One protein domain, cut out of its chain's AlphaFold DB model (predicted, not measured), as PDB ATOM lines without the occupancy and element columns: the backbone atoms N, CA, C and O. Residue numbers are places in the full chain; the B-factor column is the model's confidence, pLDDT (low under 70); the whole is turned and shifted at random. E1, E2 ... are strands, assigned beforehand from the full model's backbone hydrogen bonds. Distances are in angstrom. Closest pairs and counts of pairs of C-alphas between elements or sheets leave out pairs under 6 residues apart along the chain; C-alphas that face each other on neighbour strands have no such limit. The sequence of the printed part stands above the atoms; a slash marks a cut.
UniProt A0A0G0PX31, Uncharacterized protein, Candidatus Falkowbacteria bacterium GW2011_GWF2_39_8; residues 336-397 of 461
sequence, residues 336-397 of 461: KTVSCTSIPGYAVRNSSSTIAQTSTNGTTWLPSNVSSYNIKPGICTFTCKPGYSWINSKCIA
ATOM      1  N   LYS A 336     -50.689 -22.660  49.553       83.31
ATOM      2  CA  LYS A 336     -49.493 -22.100  50.195       83.31
ATOM      3  C   LYS A 336     -48.778 -21.148  49.248       83.31
ATOM      4  O   LYS A 336     -48.717 -21.395  48.046       83.31
ATOM      5  N   THR A 337     -48.195 -20.091  49.795       86.38
ATOM      6  CA  THR A 337     -47.367 -19.156  49.027       86.38
ATOM      7  C   THR A 337     -45.904 -19.507  49.238       86.38
ATOM      8  O   THR A 337     -45.442 -19.560  50.375       86.38
ATOM      9  N   VAL A 338     -45.174 -19.771  48.155       88.00
ATOM     10  CA  VAL A 338     -43.759 -20.170  48.199       88.00
ATOM     11  C   VAL A 338     -42.943 -19.276  47.278       88.00
ATOM     12  O   VAL A 338     -43.430 -18.817  46.245       88.00
ATOM     13  N   SER A 339     -41.689 -19.024  47.641       91.12
ATOM     14  CA  SER A 339     -40.734 -18.335  46.777       91.12
ATOM     15  C   SER A 339     -40.247 -19.248  45.650       91.12
ATOM     16  O   SER A 339     -39.968 -20.434  45.853       91.12
ATOM     17  N   CYS A 340     -40.106 -18.686  44.454       90.88
ATOM     18  CA  CYS A 340     -39.462 -19.373  43.342       90.88
ATOM     19  C   CYS A 340     -37.984 -19.657  43.666       90.88
ATOM     20  O   CYS A 340     -37.331 -18.851  44.333       90.88
ATOM     21  N   THR A 341     -37.425 -20.755  43.152       91.88
ATOM     22  CA  THR A 341     -36.000 -21.083  43.350       91.88
ATOM     23  C   THR A 341     -35.084 -20.004  42.765       91.88
ATOM     24  O   THR A 341     -35.503 -19.193  41.929       91.88
ATOM     25  N   SER A 342     -33.817 -19.999  43.184       90.62
ATOM     26  CA  SER A 342     -32.799 -19.095  42.642       90.62
ATOM     27  C   SER A 342     -32.669 -19.223  41.117       90.62
ATOM     28  O   SER A 342     -32.966 -20.262  40.523       90.62
ATOM     29  N   ILE A 343     -32.254 -18.127  40.481       91.69
ATOM     30  CA  ILE A 343     -31.962 -18.062  39.045       91.69
ATOM     31  C   ILE A 343     -30.438 -18.086  38.835       91.69
ATOM     32  O   ILE A 343     -29.701 -17.640  39.718       91.69
ATOM     33  N   PRO A 344     -29.942 -18.600  37.699       90.25
ATOM     34  CA  PRO A 344     -28.510 -18.647  37.419       90.25
ATOM     35  C   PRO A 344     -27.898 -17.248  37.244       90.25
ATOM     36  O   PRO A 344     -28.591 -16.261  36.988       90.25
ATOM     37  N   GLY A 345     -26.570 -17.160  37.359       90.50
ATOM     38  CA  GLY A 345     -25.831 -15.919  37.111       90.50
ATOM     39  C   GLY A 345     -26.124 -15.345  35.720       90.50
ATOM     40  O   GLY A 345     -26.312 -16.087  34.760       90.50
ATOM     41  N   TYR A 346     -26.173 -14.014  35.625       89.75
ATOM     42  CA  TYR A 346     -26.527 -13.273  34.404       89.75
ATOM     43  C   TYR A 346     -27.946 -13.537  33.864       89.75
ATOM     44  O   TYR A 346     -28.242 -13.176  32.728       89.75
ATOM     45  N   ALA A 347     -28.841 -14.093  34.682       91.25
ATOM     46  CA  ALA A 347     -30.276 -14.103  34.426       91.25
ATOM     47  C   ALA A 347     -30.991 -12.940  35.135       91.25
ATOM     48  O   ALA A 347     -30.470 -12.339  36.079       91.25
ATOM     49  N   VAL A 348     -32.204 -12.636  34.678       92.12
ATOM     50  CA  VAL A 348     -33.162 -11.725  35.314       92.12
ATOM     51  C   VAL A 348     -34.538 -12.375  35.340       92.12
ATOM     52  O   VAL A 348     -34.958 -13.021  34.380       92.12
ATOM     53  N   ARG A 349     -35.249 -12.229  36.461       92.50
ATOM     54  CA  ARG A 349     -36.607 -12.760  36.587       92.50
ATOM     55  C   ARG A 349     -37.562 -11.897  35.759       92.50
ATOM     56  O   ARG A 349     -37.555 -10.681  35.902       92.50
ATOM     57  N   ASN A 350     -38.386 -12.530  34.926       90.31
ATOM     58  CA  ASN A 350     -39.422 -11.869  34.120       90.31
ATOM     59  C   ASN A 350     -40.842 -12.212  34.614       90.31
ATOM     60  O   ASN A 350     -41.796 -12.152  33.850       90.31
ATOM     61  N   SER A 351     -40.968 -12.616  35.877       89.31
ATOM     62  CA  SER A 351     -42.199 -13.060  36.538       89.31
ATOM     63  C   SER A 351     -42.182 -12.699  38.028       89.31
ATOM     64  O   SER A 351     -41.155 -12.258  38.553       89.31
ATOM     65  N   SER A 352     -43.299 -12.916  38.728       85.06
ATOM     66  CA  SER A 352     -43.363 -12.795  40.190       85.06
ATOM     67  C   SER A 352     -42.355 -13.721  40.883       85.06
ATOM     68  O   SER A 352     -42.126 -14.855  40.460       85.06
ATOM     69  N   SER A 353     -41.751 -13.248  41.975       83.94
ATOM     70  CA  SER A 353     -40.795 -14.017  42.791       83.94
ATOM     71  C   SER A 353     -41.460 -15.029  43.729       83.94
ATOM     72  O   SER A 353     -40.768 -15.853  44.333       83.94
ATOM     73  N   THR A 354     -42.787 -14.990  43.833       87.44
ATOM     74  CA  THR A 354     -43.610 -15.882  44.650       87.44
ATOM     75  C   THR A 354     -44.742 -16.484  43.833       87.44
ATOM     76  O   THR A 354     -45.250 -15.870  42.893       87.44
ATOM     77  N   ILE A 355     -45.167 -17.674  44.238       89.19
ATOM     78  CA  ILE A 355     -46.209 -18.467  43.597       89.19
ATOM     79  C   ILE A 355     -47.175 -18.999  44.661       89.19
ATOM     80  O   ILE A 355     -46.743 -19.484  45.708       89.19
ATOM     81  N   ALA A 356     -48.478 -18.933  44.378       87.12
ATOM     82  CA  ALA A 356     -49.494 -19.668  45.122       87.12
ATOM     83  C   ALA A 356     -49.589 -21.095  44.565       87.12
ATOM     84  O   ALA A 356     -49.902 -21.287  43.390       87.12
ATOM     85  N   GLN A 357     -49.291 -22.089  45.396       86.44
ATOM     86  CA  GLN A 357     -49.402 -23.501  45.051       86.44
ATOM     87  C   GLN A 357     -50.629 -24.109  45.724       86.44
ATOM     88  O   GLN A 357     -50.870 -23.873  46.907       86.44
ATOM     89  N   THR A 358     -51.347 -24.952  44.993       84.50
ATOM     90  CA  THR A 358     -52.417 -25.817  45.504       84.50
ATOM     91  C   THR A 358     -51.950 -27.264  45.541       84.50
ATOM     92  O   THR A 358     -51.238 -27.706  44.633       84.50
ATOM     93  N   SER A 359     -52.375 -28.018  46.553       81.06
ATOM     94  CA  SER A 359     -52.185 -29.469  46.604       81.06
ATOM     95  C   SER A 359     -53.520 -30.188  46.694       81.06
ATOM     96  O   SER A 359     -54.383 -29.790  47.462       81.06
ATOM     97  N   THR A 360     -53.689 -31.256  45.918       72.62
ATOM     98  CA  THR A 360     -54.894 -32.105  45.934       72.62
ATOM     99  C   THR A 360     -54.696 -33.418  46.691       72.62
ATOM    100  O   THR A 360     -55.652 -34.171  46.848       72.62
ATOM    101  N   ASN A 361     -53.471 -33.701  47.145       71.19
ATOM    102  CA  ASN A 361     -53.085 -34.909  47.884       71.19
ATOM    103  C   ASN A 361     -52.176 -34.611  49.099       71.19
ATOM    104  O   ASN A 361     -51.678 -35.528  49.744       71.19
ATOM    105  N   GLY A 362     -51.908 -33.333  49.384       69.94
ATOM    106  CA  GLY A 362     -51.020 -32.853  50.448       69.94
ATOM    107  C   GLY A 362     -49.520 -32.912  50.127       69.94
ATOM    108  O   GLY A 362     -48.733 -32.226  50.781       69.94
ATOM    109  N   THR A 363     -49.101 -33.679  49.117       74.12
ATOM    110  CA  THR A 363     -47.686 -33.986  48.847       74.12
ATOM    111  C   THR A 363     -47.168 -33.346  47.562       74.12
ATOM    112  O   THR A 363     -46.057 -32.814  47.552       74.12
ATOM    113  N   THR A 364     -47.965 -33.308  46.494       80.38
ATOM    114  CA  THR A 364     -47.623 -32.616  45.247       80.38
ATOM    115  C   THR A 364     -48.271 -31.238  45.218       80.38
ATOM    116  O   THR A 364     -49.468 -31.080  45.450       80.38
ATOM    117  N   TRP A 365     -47.459 -30.217  44.954       81.88
ATOM    118  CA  TRP A 365     -47.869 -28.817  44.972       81.88
ATOM    119  C   TRP A 365     -47.664 -28.224  43.586       81.88
ATOM    120  O   TRP A 365     -46.541 -28.185  43.082       81.88
ATOM    121  N   LEU A 366     -48.759 -27.791  42.968       83.44
ATOM    122  CA  LEU A 366     -48.762 -27.218  41.629       83.44
ATOM    123  C   LEU A 366     -49.281 -25.780  41.680       83.44
ATOM    124  O   LEU A 366     -50.190 -25.499  42.463       83.44
ATOM    125  N   PRO A 367     -48.743 -24.875  40.851       85.31
ATOM    126  CA  PRO A 367     -47.647 -25.085  39.892       85.31
ATOM    127  C   PRO A 367     -46.274 -25.213  40.588       85.31
ATOM    128  O   PRO A 367     -46.149 -24.884  41.761       85.31
ATOM    129  N   SER A 368     -45.241 -25.724  39.906       85.88
ATOM    130  CA  SER A 368     -43.896 -25.893  40.496       85.88
ATOM    131  C   SER A 368     -43.253 -24.546  40.860       85.88
ATOM    132  O   SER A 368     -43.408 -23.571  40.130       85.88
ATOM    133  N   ASN A 369     -42.492 -24.495  41.960       90.00
ATOM    134  CA  ASN A 369     -41.709 -23.314  42.346       90.00
ATOM    135  C   ASN A 369     -40.298 -23.294  41.724       90.00
ATOM    136  O   ASN A 369     -39.511 -22.390  42.012       90.00
ATOM    137  N   VAL A 370     -39.955 -24.284  40.896       89.50
ATOM    138  CA  VAL A 370     -38.659 -24.351  40.213       89.50
ATOM    139  C   VAL A 370     -38.613 -23.312  39.100       89.50
ATOM    140  O   VAL A 370     -39.448 -23.308  38.195       89.50
ATOM    141  N   SER A 371     -37.614 -22.436  39.163       91.06
ATOM    142  CA  SER A 371     -37.426 -21.406  38.155       91.06
ATOM    143  C   SER A 371     -36.994 -22.003  36.813       91.06
ATOM    144  O   SER A 371     -36.095 -22.840  36.765       91.06
ATOM    145  N   SER A 372     -37.598 -21.546  35.713       91.94
ATOM    146  CA  SER A 372     -37.322 -22.051  34.359       91.94
ATOM    147  C   SER A 372     -37.035 -20.926  33.364       91.94
ATOM    148  O   SER A 372     -37.562 -19.820  33.482       91.94
ATOM    149  N   TYR A 373     -36.178 -21.196  32.375       92.12
ATOM    150  CA  TYR A 373     -35.914 -20.239  31.306       92.12
ATOM    151  C   TYR A 373     -37.113 -20.179  30.351       92.12
ATOM    152  O   TYR A 373     -37.461 -21.182  29.728       92.12
ATOM    153  N   ASN A 374     -37.728 -19.006  30.218       91.19
ATOM    154  CA  ASN A 374     -38.783 -18.758  29.240       91.19
ATOM    155  C   ASN A 374     -38.811 -17.275  28.865       91.19
ATOM    156  O   ASN A 374     -38.880 -16.402  29.730       91.19
ATOM    157  N   ILE A 375     -38.785 -16.996  27.563       88.31
ATOM    158  CA  ILE A 375     -38.810 -15.630  27.027       88.31
ATOM    159  C   ILE A 375     -40.159 -14.958  27.318       88.31
ATOM    160  O   ILE A 375     -40.198 -13.761  27.600       88.31
ATOM    161  N   LYS A 376     -41.259 -15.723  27.314       90.31
ATOM    162  CA  LYS A 376     -42.579 -15.227  27.712       90.31
ATOM    163  C   LYS A 376     -42.716 -15.281  29.242       90.31
ATOM    164  O   LYS A 376     -42.447 -16.339  29.817       90.31
ATOM    165  N   PRO A 377     -43.151 -14.188  29.898       87.75
ATOM    166  CA  PRO A 377     -43.487 -14.195  31.318       87.75
ATOM    167  C   PRO A 377     -44.484 -15.305  31.658       87.75
ATOM    168  O   PRO A 377     -45.520 -15.443  31.011       87.75
ATOM    169  N   GLY A 378     -44.166 -16.086  32.682       85.62
ATOM    170  CA  GLY A 378     -45.024 -17.130  33.222       85.62
ATOM    171  C   GLY A 378     -44.834 -17.249  34.727       85.62
ATOM    172  O   GLY A 378     -44.547 -16.272  35.412       85.62
ATOM    173  N   ILE A 379     -44.982 -18.456  35.255       87.19
ATOM    174  CA  ILE A 379     -44.805 -18.722  36.683       87.19
ATOM    175  C   ILE A 379     -43.358 -19.136  36.938       87.19
ATOM    176  O   ILE A 379     -42.861 -20.069  36.310       87.19
ATOM    177  N   CYS A 380     -42.676 -18.429  37.842       88.69
ATOM    178  CA  CYS A 380     -41.262 -18.640  38.158       88.69
ATOM    179  C   CYS A 380     -40.336 -18.640  36.923       88.69
ATOM    180  O   CYS A 380     -39.278 -19.263  36.923       88.69
ATOM    181  N   THR A 381     -40.681 -17.921  35.859       92.88
ATOM    182  CA  THR A 381     -39.833 -17.833  34.667       92.88
ATOM    183  C   THR A 381     -38.733 -16.784  34.823       92.88
ATOM    184  O   THR A 381     -38.871 -15.810  35.576       92.88
ATOM    185  N   PHE A 382     -37.638 -16.970  34.092       93.62
ATOM    186  CA  PHE A 382     -36.571 -15.983  33.934       93.62
ATOM    187  C   PHE A 382     -36.044 -15.949  32.497       93.62
ATOM    188  O   PHE A 382     -36.241 -16.881  31.716       93.62
ATOM    189  N   THR A 383     -35.317 -14.885  32.172       93.50
ATOM    190  CA  THR A 383     -34.585 -14.716  30.911       93.50
ATOM    191  C   THR A 383     -33.120 -14.395  31.178       93.50
ATOM    192  O   THR A 383     -32.736 -14.049  32.296       93.50
ATOM    193  N   CYS A 384     -32.273 -14.527  30.160       92.19
ATOM    194  CA  CYS A 384     -30.896 -14.057  30.250       92.19
ATOM    195  C   CYS A 384     -30.839 -12.532  30.109       92.19
ATOM    196  O   CYS A 384     -31.654 -11.932  29.405       92.19
ATOM    197  N   LYS A 385     -29.872 -11.902  30.785       90.44
ATOM    198  CA  LYS A 385     -29.577 -10.476  30.608       90.44
ATOM    199  C   LYS A 385     -29.214 -10.181  29.141       90.44
ATOM    200  O   LYS A 385     -28.720 -11.076  28.450       90.44
ATOM    201  N   PRO A 386     -29.404  -8.939  28.663       87.38
ATOM    202  CA  PRO A 386     -28.967  -8.540  27.326       87.38
ATOM    203  C   PRO A 386     -27.500  -8.913  27.066       87.38
ATOM    204  O   PRO A 386     -26.641  -8.670  27.910       87.38
ATOM    205  N   GLY A 387     -27.222  -9.521  25.909       83.12
ATOM    206  CA  GLY A 387     -25.894 -10.045  25.568       83.12
ATOM    207  C   GLY A 387     -25.601 -11.460  26.058       83.12
ATOM    208  O   GLY A 387     -24.498 -11.941  25.846       83.12
ATOM    209  N   TYR A 388     -26.554 -12.145  26.688       87.31
ATOM    210  CA  TYR A 388     -26.405 -13.539  27.093       87.31
ATOM    211  C   TYR A 388     -27.485 -14.409  26.443       87.31
ATOM    212  O   TYR A 388     -28.644 -14.017  26.323       87.31
ATOM    213  N   SER A 389     -27.107 -15.622  26.056       88.69
ATOM    214  CA  SER A 389     -27.977 -16.640  25.471       88.69
ATOM    215  C   SER A 389     -28.081 -17.848  26.399       88.69
ATOM    216  O   SER A 389     -27.118 -18.214  27.076       88.69
ATOM    217  N   TRP A 390     -29.258 -18.472  26.435       90.75
ATOM    218  CA  TRP A 390     -29.496 -19.674  27.228       90.75
ATOM    219  C   TRP A 390     -28.934 -20.905  26.520       90.75
ATOM    220  O   TRP A 390     -29.464 -21.326  25.493       90.75
ATOM    221  N   ILE A 391     -27.850 -21.464  27.053       87.44
ATOM    222  CA  ILE A 391     -27.146 -22.614  26.479       87.44
ATOM    223  C   ILE A 391     -26.750 -23.546  27.628       87.44
ATOM    224  O   ILE A 391     -26.144 -23.106  28.603       87.44
ATOM    225  N   ASN A 392     -27.087 -24.837  27.523       88.31
ATOM    226  CA  ASN A 392     -26.720 -25.875  28.502       88.31
ATOM    227  C   ASN A 392     -27.022 -25.486  29.964       88.31
ATOM    228  O   ASN A 392     -26.171 -25.602  30.848       88.31
ATOM    229  N   SER A 393     -28.235 -24.986  30.212       88.12
ATOM    230  CA  SER A 393     -28.717 -24.571  31.538       88.12
ATOM    231  C   SER A 393     -27.982 -23.382  32.177       88.12
ATOM    232  O   SER A 393     -28.059 -23.181  33.392       88.12
ATOM    233  N   LYS A 394     -27.271 -22.571  31.382       89.69
ATOM    234  CA  LYS A 394     -26.585 -21.354  31.833       89.69
ATOM    235  C   LYS A 394     -26.839 -20.195  30.870       89.69
ATOM    236  O   LYS A 394     -26.990 -20.388  29.667       89.69
ATOM    237  N   CYS A 395     -26.843 -18.976  31.403       89.88
ATOM    238  CA  CYS A 395     -26.756 -17.772  30.584       89.88
ATOM    239  C   CYS A 395     -25.284 -17.530  30.243       89.88
ATOM    240  O   CYS A 395     -24.486 -17.184  31.115       89.88
ATOM    241  N   ILE A 396     -24.924 -17.750  28.981       88.31
ATOM    242  CA  ILE A 396     -23.559 -17.599  28.462       88.31
ATOM    243  C   ILE A 396     -23.530 -16.385  27.538       88.31
ATOM    244  O   ILE A 396     -24.499 -16.142  26.825       88.31
ATOM    245  N   ALA A 397     -22.444 -15.612  27.559       87.06
ATOM    246  CA  ALA A 397     -22.285 -14.458  26.679       87.06
ATOM    247  C   ALA A 397     -22.489 -14.869  25.209       87.06
ATOM    248  O   ALA A 397     -21.963 -15.891  24.764       87.06
TER     249      ALA A 397
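Overview. This is residues 336 to 397 of the 461 residues of an uncharacterized protein of Candidatus Falkowbacteria bacterium GW2011_GWF2_39_8 (UniProt A0A0G0PX31). Three small two-stranded ladders follow one another along a slender rod: E1 with E3 at one end, E2 with E4 nearest the middle, and the hairpin of E5 and E6 at the other end. From E3 at its end of the rod, the long loop of residues 360 to 380 folds back to E4, and in it residues 372 to 373 pair briefly beside E4. The printed part has 62 residues with no named helix and six named strands, E1 to E6 in chain order; the class is all strand, though just 25 of the 62 residues are in named elements. Each sheet has two strands, E1 - E3, E2 - E4 and E5 - E6, and is antiparallel. The whole is only just loose, close to compact, with a radius of gyration of the C-alphas of 12.9 A and spans of 42 by 20 by 17 A.

Along the chain. The longest strand, E3, takes residues 354 to 359 and measures 16.2 A from first to last C-alpha. Its partner E1, residues 336 to 339, begins at C-alpha 336 (-49.493, -22.100, 50.195) and measures 10.1 A. E2 is residues 347 to 349, 6.8 A long. E4 is residues 381 to 384, 10.7 A long, with C-alpha 381 at (-39.833, -17.833, 34.667). E5 is residues 388 to 391, 9.1 A, and E6 is residues 394 to 397, 9.6 A, ending at C-alpha 397 (-22.285, -14.458, 26.679).

Arrangement. E1 and E3 are antiparallel, with 142 degrees between their directions; N 338 and O 355 are within hydrogen-bond range at 2.9 A, N 357 and O 336 at 2.8 A. E3 is apart from E2 and E4. E2 and E4 are antiparallel at 146 degrees, with N 348 and O 383 at 2.8 A, within hydrogen-bond range. Residues 372 to 373 pair parallel with residues 381 to 382 of E4. The closest C-alphas of E4 and E6 are those of Cys 384 and Cys 395, 5.6 A apart. E5 and E6 form a hairpin, antiparallel at 136 degrees, with N 389 and O 396 within hydrogen-bond range at 2.8 A. E1 and E3 are both apart from E5 and E6.

Size, cuts and confidence. The two C-alphas farthest apart are those of Asn 361 and Gly 387, 43.1 A. The printed part has no cut. The link from E3 to E4, 21 residues, is long; that from E1 to E2 is short, and the other three are tight. Mean pLDDT of the printed part is 87.4, and residue 362 alone is under 70 in this model.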